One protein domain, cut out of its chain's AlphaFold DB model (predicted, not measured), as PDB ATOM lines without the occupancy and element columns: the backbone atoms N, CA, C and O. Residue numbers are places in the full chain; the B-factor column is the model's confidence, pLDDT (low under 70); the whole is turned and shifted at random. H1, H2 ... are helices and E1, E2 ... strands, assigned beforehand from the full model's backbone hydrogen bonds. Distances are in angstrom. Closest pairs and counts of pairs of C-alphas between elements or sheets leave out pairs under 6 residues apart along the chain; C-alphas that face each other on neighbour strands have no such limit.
ATOM      1  N   THR A   2      -1.559  18.715 301.271       89.19
ATOM      2  CA  THR A   2      -2.635  19.290 300.441       89.19
ATOM      3  C   THR A   2      -2.604  20.810 300.531       89.19
ATOM      4  O   THR A   2      -2.510  21.342 301.637       89.19
ATOM      5  N   LEU A   3      -2.688  21.498 299.392       92.56
ATOM      6  CA  LEU A   3      -2.792  22.956 299.364       92.56
ATOM      7  C   LEU A   3      -4.223  23.410 299.700       92.56
ATOM      8  O   LEU A   3      -5.177  22.659 299.459       92.56
ATOM      9  N   PRO A   4      -4.390  24.615 300.274       94.75
ATOM     10  CA  PRO A   4      -5.708  25.212 300.432       94.75
ATOM     11  C   PRO A   4      -6.333  25.491 299.061       94.75
ATOM     12  O   PRO A   4      -5.636  25.715 298.076       94.75
ATOM     13  N   LYS A   5      -7.667  25.500 299.007       87.75
ATOM     14  CA  LYS A   5      -8.413  25.825 297.779       87.75
ATOM     15  C   LYS A   5      -8.528  27.333 297.527       87.75
ATOM     16  O   LYS A   5      -8.793  27.738 296.403       87.75
ATOM     17  N   LEU A   6      -8.378  28.132 298.583       87.19
ATOM     18  CA  LEU A   6      -8.513  29.583 298.580       87.19
ATOM     19  C   LEU A   6      -7.531  30.171 299.593       87.19
ATOM     20  O   LEU A   6      -7.464  29.688 300.727       87.19
ATOM     21  N   ILE A   7      -6.810  31.211 299.190       87.50
ATOM     22  CA  ILE A   7      -6.010  32.054 300.075       87.50
ATOM     23  C   ILE A   7      -6.566  33.474 300.001       87.50
ATOM     24  O   ILE A   7      -6.792  34.009 298.919       87.50
ATOM     25  N   VAL A   8      -6.788  34.065 301.170       87.00
ATOM     26  CA  VAL A   8      -7.226  35.452 301.313       87.00
ATOM     27  C   VAL A   8      -6.029  36.261 301.794       87.00
ATOM     28  O   VAL A   8      -5.441  35.918 302.824       87.00
ATOM     29  N   PHE A   9      -5.659  37.303 301.056       87.00
ATOM     30  CA  PHE A   9      -4.618  38.247 301.459       87.00
ATOM     31  C   PHE A   9      -5.253  39.560 301.906       87.00
ATOM     32  O   PHE A   9      -6.174  40.054 301.274       87.00
ATOM     33  N   ASP A  10      -4.754  40.159 302.977       87.75
ATOM     34  CA  ASP A  10      -4.990  41.586 303.205       87.75
ATOM     35  C   ASP A  10      -4.110  42.416 302.241       87.75
ATOM     36  O   ASP A  10      -3.166  41.879 301.656       87.75
ATOM     37  N   LEU A  11      -4.396  43.704 302.049       85.06
ATOM     38  CA  LEU A  11      -3.619  44.577 301.160       85.06
ATOM     39  C   LEU A  11      -2.529  45.329 301.929       85.06
ATOM     40  O   LEU A  11      -1.330  45.053 301.768       85.06
ATOM     41  N   ASP A  12      -2.942  46.280 302.765       86.44
ATOM     42  CA  ASP A  12      -2.045  47.194 303.463       86.44
ATOM     43  C   ASP A  12      -1.185  46.457 304.487       86.44
ATOM     44  O   ASP A  12      -1.670  45.683 305.306       86.44
ATOM     45  N   PHE A  13       0.129  46.673 304.417       88.12
ATOM     46  CA  PHE A  13       1.122  45.999 305.261       88.12
ATOM     47  C   PHE A  13       1.130  44.463 305.160       88.12
ATOM     48  O   PHE A  13       1.788  43.801 305.961       88.12
ATOM     49  N   THR A  14       0.480  43.902 304.135       90.75
ATOM     50  CA  THR A  14       0.518  42.471 303.811       90.75
ATOM     51  C   THR A  14       1.130  42.229 302.436       90.75
ATOM     52  O   THR A  14       2.156  41.557 302.335       90.75
ATOM     53  N   LEU A  15       0.569  42.812 301.371       89.69
ATOM     54  CA  LEU A  15       1.139  42.703 300.021       89.69
ATOM     55  C   LEU A  15       2.132  43.830 299.722       89.69
ATOM     56  O   LEU A  15       3.113  43.634 298.998       89.69
ATOM     57  N   TRP A  16       1.908  45.011 300.286       87.25
ATOM     58  CA  TRP A  16       2.727  46.193 300.036       87.25
ATOM     59  C   TRP A  16       2.931  47.053 301.280       87.25
ATOM     60  O   TRP A  16       2.195  46.953 302.258       87.25
ATOM     61  N   ASP A  17       3.931  47.930 301.221       84.00
ATOM     62  CA  ASP A  17       4.205  48.908 302.278       84.00
ATOM     63  C   ASP A  17       3.408  50.212 302.120       84.00
ATOM     64  O   ASP A  17       3.487  51.078 302.988       84.00
ATOM     65  N   CYS A  18       2.683  50.370 301.004       82.62
ATOM     66  CA  CYS A  18       1.831  51.514 300.694       82.62
ATOM     67  C   CYS A  18       2.521  52.880 300.924       82.62
ATOM     68  O   CYS A  18       1.923  53.843 301.396       82.62
ATOM     69  N   ALA A  19       3.827  52.974 300.629       84.25
ATOM     70  CA  ALA A  19       4.645  54.161 300.915       84.25
ATOM     71  C   ALA A  19       4.626  54.615 302.398       84.25
ATOM     72  O   ALA A  19       4.810  55.801 302.686       84.25
ATOM     73  N   GLY A  20       4.418  53.685 303.333       86.25
ATOM     74  CA  GLY A  20       4.348  53.928 304.775       86.25
ATOM     75  C   GLY A  20       2.981  54.404 305.282       86.25
ATOM     76  O   GLY A  20       2.922  55.007 306.353       86.25
ATOM     77  N   THR A  21       1.902  54.192 304.526       86.94
ATOM     78  CA  THR A  21       0.532  54.577 304.911       86.94
ATOM     79  C   THR A  21      -0.481  53.472 304.570       86.94
ATOM     80  O   THR A  21      -0.095  52.311 304.514       86.94
ATOM     81  N   TRP A  22      -1.756  53.817 304.392       86.88
ATOM     82  CA  TRP A  22      -2.830  52.926 303.944       86.88
ATOM     83  C   TRP A  22      -3.279  53.285 302.526       86.88
ATOM     84  O   TRP A  22      -3.048  54.405 302.055       86.88
ATOM     85  N   CYS A  23      -3.894  52.335 301.824       83.44
ATOM     86  CA  CYS A  23      -4.309  52.476 300.428       83.44
ATOM     87  C   CYS A  23      -5.217  53.700 300.221       83.44
ATOM     88  O   CYS A  23      -5.056  54.457 299.257       83.44
ATOM     89  N   ASP A  24      -6.121  53.949 301.168       83.94
ATOM     90  CA  ASP A  24      -7.052  55.081 301.183       83.94
ATOM     91  C   ASP A  24      -6.371  56.453 301.366       83.94
ATOM     92  O   ASP A  24      -6.924  57.488 300.985       83.94
ATOM     93  N   CYS A  25      -5.138  56.469 301.872       85.62
ATOM     94  CA  CYS A  25      -4.329  57.665 302.081       85.62
ATOM     95  C   CYS A  25      -3.483  58.049 300.852       85.62
ATOM     96  O   CYS A  25      -2.801  59.087 300.865       85.62
ATOM     97  N   LEU A  26      -3.492  57.234 299.791       85.38
ATOM     98  CA  LEU A  26      -2.782  57.502 298.540       85.38
ATOM     99  C   LEU A  26      -3.619  58.340 297.571       85.38
ATOM    100  O   LEU A  26      -4.836  58.205 297.440       85.38
ATOM    101  N   ALA A  27      -2.949  59.223 296.831       87.69
ATOM    102  CA  ALA A  27      -3.626  60.084 295.879       87.69
ATOM    103  C   ALA A  27      -3.832  59.356 294.544       87.69
ATOM    104  O   ALA A  27      -2.889  59.109 293.800       87.69
ATOM    105  N   ARG A  28      -5.082  59.076 294.180       85.19
ATOM    106  CA  ARG A  28      -5.434  58.492 292.873       85.19
ATOM    107  C   ARG A  28      -5.424  59.543 291.741       85.19
ATOM    108  O   ARG A  28      -5.631  60.731 292.022       85.19
ATOM    109  N   PRO A  29      -5.237  59.158 290.458       89.88
ATOM    110  CA  PRO A  29      -4.918  57.816 289.957       89.88
ATOM    111  C   PRO A  29      -3.427  57.472 290.081       89.88
ATOM    112  O   PRO A  29      -2.576  58.359 290.186       89.88
ATOM    113  N   PHE A  30      -3.118  56.177 290.005       87.19
ATOM    114  CA  PHE A  30      -1.748  55.682 289.889       87.19
ATOM    115  C   PHE A  30      -1.239  55.780 288.447       87.19
ATOM    116  O   PHE A  30      -2.008  55.693 287.491       87.19
ATOM    117  N   ARG A  31       0.075  55.944 288.283       88.56
ATOM    118  CA  ARG A  31       0.752  55.956 286.982       88.56
ATOM    119  C   ARG A  31       2.050  55.166 287.022       88.56
ATOM    120  O   ARG A  31       2.775  55.205 288.014       88.56
ATOM    121  N   VAL A  32       2.379  54.518 285.910       90.88
ATOM    122  CA  VAL A  32       3.711  53.946 285.697       90.88
ATOM    123  C   VAL A  32       4.624  55.033 285.140       90.88
ATOM    124  O   VAL A  32       4.327  55.646 284.116       90.88
ATOM    125  N   HIS A  33       5.744  55.286 285.808       87.88
ATOM    126  CA  HIS A  33       6.760  56.229 285.360       87.88
ATOM    127  C   HIS A  33       8.151  55.650 285.621       87.88
ATOM    128  O   HIS A  33       8.487  55.331 286.761       87.88
ATOM    129  N   ALA A  34       8.955  55.496 284.563       90.69
ATOM    130  CA  ALA A  34      10.300  54.916 284.633       90.69
ATOM    131  C   ALA A  34      10.351  53.567 285.392       90.69
ATOM    132  O   ALA A  34      11.198  53.357 286.260       90.69
ATOM    133  N   GLY A  35       9.394  52.672 285.108       86.56
ATOM    134  CA  GLY A  35       9.297  51.349 285.741       86.56
ATOM    135  C   GLY A  35       8.834  51.360 287.202       86.56
ATOM    136  O   GLY A  35       8.941  50.347 287.884       86.56
ATOM    137  N   ARG A  36       8.342  52.496 287.710       87.06
ATOM    138  CA  ARG A  36       7.830  52.644 289.078       87.06
ATOM    139  C   ARG A  36       6.352  52.992 289.046       87.06
ATOM    140  O   ARG A  36       5.936  53.781 288.201       87.06
ATOM    141  N   ILE A  37       5.588  52.462 289.995       87.69
ATOM    142  CA  ILE A  37       4.202  52.870 290.217       87.69
ATOM    143  C   ILE A  37       4.215  54.059 291.172       87.69
ATOM    144  O   ILE A  37       4.771  53.984 292.270       87.69
ATOM    145  N   LEU A  38       3.648  55.173 290.721       89.44
ATOM    146  CA  LEU A  38       3.535  56.410 291.479       89.44
ATOM    147  C   LEU A  38       2.066  56.773 291.656       89.44
ATOM    148  O   LEU A  38       1.288  56.676 290.706       89.44
ATOM    149  N   ASP A  39       1.702  57.253 292.837       90.12
ATOM    150  CA  ASP A  39       0.420  57.917 293.047       90.12
ATOM    151  C   ASP A  39       0.417  59.316 292.376       90.12
ATOM    152  O   ASP A  39       1.433  59.814 291.864       90.12
ATOM    153  N   ARG A  40      -0.735  59.989 292.356       91.25
ATOM    154  CA  ARG A  40      -0.870  61.355 291.834       91.25
ATOM    155  C   ARG A  40       0.061  62.334 292.559       91.25
ATOM    156  O   ARG A  40       0.609  63.214 291.898       91.25
ATOM    157  N   GLY A  41       0.278  62.149 293.861       92.06
ATOM    158  CA  GLY A  41       1.186  62.937 294.702       92.06
ATOM    159  C   GLY A  41       2.680  62.653 294.486       92.06
ATOM    160  O   GLY A  41       3.513  63.358 295.047       92.06
ATOM    161  N   GLY A  42       3.034  61.662 293.664       91.50
ATOM    162  CA  GLY A  42       4.415  61.256 293.404       91.50
ATOM    163  C   GLY A  42       4.993  60.266 294.422       91.50
ATOM    164  O   GLY A  42       6.177  59.939 294.329       91.50
ATOM    165  N   ARG A  43       4.192  59.760 295.365       90.62
ATOM    166  CA  ARG A  43       4.598  58.683 296.275       90.62
ATOM    167  C   ARG A  43       4.789  57.402 295.481       90.62
ATOM    168  O   ARG A  43       3.947  57.035 294.666       90.62
ATOM    169  N   ARG A  44       5.909  56.721 295.719       90.94
ATOM    170  CA  ARG A  44       6.218  55.438 295.084       90.94
ATOM    171  C   ARG A  44       5.579  54.305 295.870       90.94
ATOM    172  O   ARG A  44       5.829  54.203 297.063       90.94
ATOM    173  N   VAL A  45       4.869  53.428 295.171       87.94
ATOM    174  CA  VAL A  45       4.243  52.234 295.745       87.94
ATOM    175  C   VAL A  45       4.937  50.989 295.203       87.94
ATOM    176  O   VAL A  45       5.212  50.900 294.003       87.94
ATOM    177  N   THR A  46       5.257  50.042 296.086       88.38
ATOM    178  CA  THR A  46       5.916  48.779 295.730       88.38
ATOM    179  C   THR A  46       5.389  47.634 296.583       88.38
ATOM    180  O   THR A  46       5.195  47.808 297.783       88.38
ATOM    181  N   PHE A  47       5.222  46.452 295.992       90.75
ATOM    182  CA  PHE A  47       5.007  45.233 296.769       90.75
ATOM    183  C   PHE A  47       6.233  44.892 297.619       90.75
ATOM    184  O   PHE A  47       7.365  45.265 297.284       90.75
ATOM    185  N   TYR A  48       6.020  44.116 298.681       91.81
ATOM    186  CA  TYR A  48       7.129  43.447 299.346       91.81
ATOM    187  C   TYR A  48       7.841  42.505 298.372       91.81
ATOM    188  O   TYR A  48       7.234  41.927 297.470       91.81
ATOM    189  N   LYS A  49       9.153  42.348 298.561       93.69
ATOM    190  CA  LYS A  49      10.050  41.666 297.617       93.69
ATOM    191  C   LYS A  49       9.561  40.277 297.190       93.69
ATOM    192  O   LYS A  49       9.703  39.926 296.022       93.69
ATOM    193  N   ASP A  50       9.000  39.512 298.122       94.88
ATOM    194  CA  ASP A  50       8.656  38.106 297.897       94.88
ATOM    195  C   ASP A  50       7.216  37.915 297.400       94.88
ATOM    196  O   ASP A  50       6.886  36.858 296.862       94.88
ATOM    197  N   VAL A  51       6.373  38.947 297.501       93.38
ATOM    198  CA  VAL A  51       4.957  38.898 297.105       93.38
ATOM    199  C   VAL A  51       4.768  38.457 295.651       93.38
ATOM    200  O   VAL A  51       3.988  37.532 295.440       93.38
ATOM    201  N   PRO A  52       5.514  38.980 294.654       89.88
ATOM    202  CA  PRO A  52       5.442  38.473 293.282       89.88
ATOM    203  C   PRO A  52       5.624  36.950 293.173       89.88
ATOM    204  O   PRO A  52       4.876  36.284 292.463       89.88
ATOM    205  N   SER A  53       6.578  36.379 293.916       93.75
ATOM    206  CA  SER A  53       6.841  34.932 293.896       93.75
ATOM    207  C   SER A  53       5.773  34.111 294.624       93.75
ATOM    208  O   SER A  53       5.472  32.993 294.212       93.75
ATOM    209  N   ILE A  54       5.169  34.669 295.677       93.88
ATOM    210  CA  ILE A  54       4.074  34.035 296.422       93.88
ATOM    211  C   ILE A  54       2.819  33.956 295.548       93.88
ATOM    212  O   ILE A  54       2.175  32.908 295.491       93.88
ATOM    213  N   LEU A  55       2.488  35.037 294.839       89.88
ATOM    214  CA  LEU A  55       1.334  35.070 293.939       89.88
ATOM    215  C   LEU A  55       1.533  34.134 292.735       89.88
ATOM    216  O   LEU A  55       0.627  33.377 292.401       89.88
ATOM    217  N   ASP A  56       2.733  34.108 292.152       92.00
ATOM    218  CA  ASP A  56       3.101  33.175 291.077       92.00
ATOM    219  C   ASP A  56       3.062  31.705 291.538       92.00
ATOM    220  O   ASP A  56       2.607  30.832 290.799       92.00
ATOM    221  N   PHE A  57       3.450  31.409 292.784       94.19
ATOM    222  CA  PHE A  57       3.257  30.078 293.363       94.19
ATOM    223  C   PHE A  57       1.772  29.703 293.448       94.19
ATOM    224  O   PHE A  57       1.416  28.576 293.104       94.19
ATOM    225  N   CYS A  58       0.906  30.617 293.895       89.88
ATOM    226  CA  CYS A  58      -0.530  30.347 294.000       89.88
ATOM    227  C   CYS A  58      -1.148  30.075 292.622       89.88
ATOM    228  O   CYS A  58      -1.852  29.079 292.468       89.88
ATOM    229  N   ASP A  59      -0.812  30.894 291.623       87.94
ATOM    230  CA  ASP A  59      -1.298  30.759 290.245       87.94
ATOM    231  C   ASP A  59      -0.886  29.415 289.620       87.94
ATOM    232  O   ASP A  59      -1.729  28.648 289.156       87.94
ATOM    233  N   ARG A  60       0.400  29.047 289.723       93.19
ATOM    234  CA  ARG A  60       0.921  27.768 289.195       93.19
ATOM    235  C   ARG A  60       0.334  26.528 289.858       93.19
ATOM    236  O   ARG A  60       0.391  25.450 289.274       93.19
ATOM    237  N   ASN A  61      -0.155  26.660 291.086       92.88
ATOM    238  CA  ASN A  61      -0.778  25.568 291.829       92.88
ATOM    239  C   ASN A  61      -2.312  25.642 291.802       92.88
ATOM    240  O   ASN A  61      -2.955  24.926 292.569       92.88
ATOM    241  N   GLU A  62      -2.887  26.497 290.949       90.81
ATOM    242  CA  GLU A  62      -4.336  26.669 290.782       90.81
ATOM    243  C   GLU A  62      -5.059  26.988 292.104       90.81
ATOM    244  O   GLU A  62      -6.212  26.610 292.330       90.81
ATOM    245  N   VAL A  63      -4.374  27.693 293.008       87.12
ATOM    246  CA  VAL A  63      -4.951  28.162 294.267       87.12
ATOM    247  C   VAL A  63      -5.666  29.478 293.998       87.12
ATOM    248  O   VAL A  63      -5.045  30.453 293.578       87.12
ATOM    249  N   ALA A  64      -6.972  29.529 294.267       81.75
ATOM    250  CA  ALA A  64      -7.715  30.776 294.157       81.75
ATOM    251  C   ALA A  64      -7.172  31.801 295.165       81.75
ATOM    252  O   ALA A  64      -6.947  31.473 296.332       81.75
ATOM    253  N   ILE A  65      -6.991  33.041 294.715       83.25
ATOM    254  CA  ILE A  65      -6.588  34.168 295.555       83.25
ATOM    255  C   ILE A  65      -7.660  35.250 295.512       83.25
ATOM    256  O   ILE A  65      -8.266  35.481 294.466       83.25
ATOM    257  N   VAL A  66      -7.891  35.894 296.648       76.75
ATOM    258  CA  VAL A  66      -8.730  37.091 296.778       76.75
ATOM    259  C   VAL A  66      -8.059  38.034 297.767       76.75
ATOM    260  O   VAL A  66      -7.360  37.567 298.673       76.75
ATOM    261  N   ASP A  67      -8.251  39.338 297.601       75.62
ATOM    262  CA  ASP A  67      -7.964  40.256 298.692       75.62
ATOM    263  C   ASP A  67      -9.151  40.320 299.670       75.62
ATOM    264  O   ASP A  67     -10.280  39.941 299.349       75.62
ATOM    265  N   ASN A  68      -8.866  40.686 300.918       68.44
ATOM    266  CA  ASN A  68      -9.874  40.842 301.965       68.44
ATOM    267  C   ASN A  68     -10.558  42.218 301.916       68.44
ATOM    268  O   ASN A  68     -11.527  42.452 302.638       68.44
ATOM    269  N   ASP A  69     -10.057  43.122 301.076       62.47
ATOM    270  CA  ASP A  69     -10.623  44.446 300.856       62.47
ATOM    271  C   ASP A  69     -11.635  44.324 299.710       62.47
ATOM    272  O   ASP A  69     -11.410  44.740 298.576       62.47
ATOM    273  N   ALA A  70     -12.735  43.632 300.028       41.22
ATOM    274  CA  ALA A  70     -13.695  42.992 299.123       41.22
ATOM    275  C   ALA A  70     -14.463  43.919 298.148       41.22
ATOM    276  O   ALA A  70     -15.505  43.527 297.619       41.22
ATOM    277  N   ASP A  71     -13.963  45.124 297.894       43.81
ATOM    278  CA  ASP A  71     -14.460  46.071 296.898       43.81
ATOM    279  C   ASP A  71     -13.612  46.075 295.604       43.81
ATOM    280  O   ASP A  71     -13.993  46.703 294.613       43.81
ATOM    281  N   LEU A  72     -12.477  45.360 295.559       40.88
ATOM    282  CA  LEU A  72     -11.629  45.262 294.366       40.88
ATOM    283  C   LEU A  72     -11.215  43.813 294.078       40.88
ATOM    284  O   LEU A  72     -10.272  43.286 294.636       40.88
ATOM    285  N   ASP A  73     -11.853  43.174 293.096       42.03
ATOM    286  CA  ASP A  73     -11.241  42.018 292.430       42.03
ATOM    287  C   ASP A  73      -9.829  42.439 291.957       42.03
ATOM    288  O   ASP A  73      -9.689  43.457 291.277       42.03
ATOM    289  N   TYR A  74      -8.774  41.693 292.298       41.72
ATOM    290  CA  TYR A  74      -7.389  41.961 291.872       41.72
ATOM    291  C   TYR A  74      -7.247  42.052 290.339       41.72
ATOM    292  O   TYR A  74      -6.306  42.664 289.830       41.72
ATOM    293  N   ARG A  75      -8.206  41.497 289.585       39.56
ATOM    294  CA  ARG A  75      -8.334  41.679 288.126       39.56
ATOM    295  C   ARG A  75      -8.827  43.075 287.723       39.56
ATOM    296  O   ARG A  75      -8.550  43.521 286.612       39.56
ATOM    297  N   THR A  76      -9.532  43.759 288.617       37.09
ATOM    298  CA  THR A  76     -10.151  45.087 288.462       37.09
ATOM    299  C   THR A  76      -9.333  46.198 289.126       37.09
ATOM    300  O   THR A  76      -9.386  47.346 288.684       37.09
ATOM    301  N   ALA A  77      -8.503  45.869 290.123       39.34
ATOM    302  CA  ALA A  77      -7.616  46.821 290.796       39.34
ATOM    303  C   ALA A  77      -6.578  47.462 289.861       39.34
ATOM    304  O   ALA A  77      -5.930  48.427 290.254       39.34
ATOM    305  N   GLY A  78      -6.407  46.943 288.640       40.19
ATOM    306  CA  GLY A  78      -5.632  47.551 287.562       40.19
ATOM    307  C   GLY A  78      -4.137  47.704 287.834       40.19
ATOM    308  O   GLY A  78      -3.424  48.095 286.915       40.19
ATOM    309  N   ILE A  79      -3.639  47.410 289.045       40.28
ATOM    310  CA  ILE A  79      -2.222  47.520 289.401       40.28
ATOM    311  C   ILE A  79      -1.454  46.651 288.407       40.28
ATOM    312  O   ILE A  79      -1.578  45.426 288.453       40.28
ATOM    313  N   PRO A  80      -0.705  47.248 287.463       37.78
ATOM    314  CA  PRO A  80      -0.115  46.472 286.399       37.78
ATOM    315  C   PRO A  80       0.971  45.600 287.018       37.78
ATOM    316  O   PRO A  80       2.024  46.091 287.431       37.78
ATOM    317  N   TYR A  81       0.710  44.297 287.087       40.12
ATOM    318  CA  TYR A  81       1.739  43.303 287.333       40.12
ATOM    319  C   TYR A  81       2.598  43.220 286.070       40.12
ATOM    320  O   TYR A  81       2.364  42.417 285.171       40.12
ATOM    321  N   VAL A  82       3.561  44.133 285.955       34.81
ATOM    322  CA  VAL A  82       4.579  44.064 284.909       34.81
ATOM    323  C   VAL A  82       5.623  43.064 285.386       34.81
ATOM    324  O   VAL A  82       6.504  43.401 286.178       34.81
ATOM    325  N   LEU A  83       5.516  41.822 284.911       32.22
ATOM    326  CA  LEU A  83       6.616  40.864 284.988       32.22
ATOM    327  C   LEU A  83       7.877  41.514 284.388       32.22
ATOM    328  O   LEU A  83       7.782  42.127 283.317       32.22
ATOM    329  N   PRO A  84       9.063  41.391 285.016       28.67
ATOM    330  CA  PRO A  84      10.299  41.861 284.404       28.67
ATOM    331  C   PRO A  84      10.510  41.112 283.078       28.67
ATOM    332  O   PRO A  84      10.865  39.938 283.081       28.67
ATOM    333  N   GLY A  85      10.246  41.772 281.943       30.16
ATOM    334  CA  GLY A  85      10.441  41.210 280.599       30.16
ATOM    335  C   GLY A  85       9.214  41.144 279.679       30.16
ATOM    336  O   GLY A  85       9.381  40.764 278.525       30.16
ATOM    337  N   GLN A  86       8.009  41.532 280.116       33.31
ATOM    338  CA  GLN A  86       6.824  41.600 279.239       33.31
ATOM    339  C   GLN A  86       6.260  43.023 279.169       33.31
ATOM    340  O   GLN A  86       5.306  43.363 279.863       33.31
ATOM    341  N   ALA A  87       6.863  43.873 278.337       33.12
ATOM    342  CA  ALA A  87       6.425  45.260 278.158       33.12
ATOM    343  C   ALA A  87       5.313  45.447 277.100       33.12
ATOM    344  O   ALA A  87       4.714  46.517 277.059       33.12
ATOM    345  N   ASP A  88       4.983  44.437 276.283       31.36
ATOM    346  CA  ASP A  88       4.377  44.724 274.968       31.36
ATOM    347  C   ASP A  88       2.981  44.136 274.688       31.36
ATOM    348  O   ASP A  88       2.484  44.264 273.570       31.36
ATOM    349  N   HIS A  89       2.273  43.560 275.666       28.31
ATOM    350  CA  HIS A  89       0.919  43.040 275.415       28.31
ATOM    351  C   HIS A  89      -0.160  43.673 276.300       28.31
ATOM    352  O   HIS A  89      -0.420  43.255 277.419       28.31
ATOM    353  N   HIS A  90      -0.813  44.683 275.715       28.69
ATOM    354  CA  HIS A  90      -2.211  45.078 275.928       28.69
ATOM    355  C   HIS A  90      -2.696  45.102 277.391       28.69
ATOM    356  O   HIS A  90      -3.572  44.340 277.801       28.69
ATOM    357  N   VAL A  91      -2.182  46.059 278.167       34.28
ATOM    358  CA  VAL A  91      -2.782  46.446 279.449       34.28
ATOM    359  C   VAL A  91      -4.115  47.142 279.154       34.28
ATOM    360  O   VAL A  91      -4.149  48.296 278.724       34.28
ATOM    361  N   LYS A  92      -5.233  46.437 279.353       25.80
ATOM    362  CA  LYS A  92      -6.560  47.063 279.389       25.80
ATOM    363  C   LYS A  92      -6.650  47.905 280.663       25.80
ATOM    364  O   LYS A  92      -7.013  47.417 281.724       25.80
ATOM    365  N   ASN A  93      -6.278  49.175 280.539       31.09
ATOM    366  CA  ASN A  93      -6.466  50.185 281.571       31.09
ATOM    367  C   ASN A  93      -7.958  50.507 281.714       31.09
ATOM    368  O   ASN A  93      -8.498  51.315 280.961       31.09
ATOM    369  N   SER A  94      -8.609  49.926 282.714       26.67
ATOM    370  CA  SER A  94      -9.844  50.473 283.275       26.67
ATOM    371  C   SER A  94      -9.747  50.409 284.792       26.67
ATOM    372  O   SER A  94     -10.154  49.435 285.411       26.67
ATOM    373  N   PHE A  95      -9.158  51.450 285.377       32.03
ATOM    374  CA  PHE A  95      -9.229  51.699 286.810       32.03
ATOM    375  C   PHE A  95     -10.487  52.520 287.080       32.03
ATOM    376  O   PHE A  95     -10.549  53.691 286.704       32.03
ATOM    377  N   SER A  96     -11.470  51.920 287.740       27.25
ATOM    378  CA  SER A  96     -12.549  52.655 288.394       27.25
ATOM    379  C   SER A  96     -12.776  52.030 289.760       27.25
ATOM    380  O   SER A  96     -13.452  51.016 289.876       27.25
ATOM    381  N   CYS A  97     -12.168  52.615 290.790       33.88
ATOM    382  CA  CYS A  97     -12.588  52.406 292.169       33.88
ATOM    383  C   CYS A  97     -13.597  53.514 292.509       33.88
ATOM    384  O   CYS A  97     -13.234  54.603 292.964       33.88
ATOM    385  N   GLU A  98     -14.875  53.265 292.229       31.08
ATOM    386  CA  GLU A  98     -15.965  54.026 292.842       31.08
ATOM    387  C   GLU A  98     -16.224  53.438 294.228       31.08
ATOM    388  O   GLU A  98     -17.216  52.755 294.451       31.08
TER     389      GLU A  98
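What this domain is: This is residues 2 to 98 of the 103 residues of the protein "Acid Phosphatase" of Novipirellula artificiosorum (UniProt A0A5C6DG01). There is little regular structure: a two-strand parallel pair, E1 and E4, with H1 beside it makes one end, a small antiparallel hairpin, E2 and E3, makes the other, and loops join them. Residues 85 to 90 of the long final stretch stick out. The 97 printed residues hold E1, E2, E3, H1, E4 in that order, class mixed, with 24 residues in named elements. The whole is compact, radius of gyration of the C-alphas 13.9 A, spanning 44 by 30 by 26 A.

Where its parts are: Find C-alpha 6 at (-8.513, 29.583, 298.580), where E1, residues 6 to 9, begins its 9.9 A. E2 is residues 31 to 33 and E3 36 to 38, 6.2 A each. H1, residues 51 to 60, runs 14.2 A. E4, residues 64 to 67, runs 10.5 A to C-alpha 67 at (-7.964, 40.256, 298.692).

How they stand to each other: Look at N 7 and O 64, 2.9 A apart, in parallel E1 and E4, at 25 degrees. The closest C-alphas of H1 and E4, Cys 58 and Ala 64, are 7.2 A apart. In H1 every O i to N i+4 pair is within hydrogen-bond range. In the hairpin, N 31 and O 38 are 2.8 A apart.

The domain as a whole: The printed part has no cut. Links E1 to E2 and E3 to H1 are long. Residues 68 to 98 have pLDDT under 70.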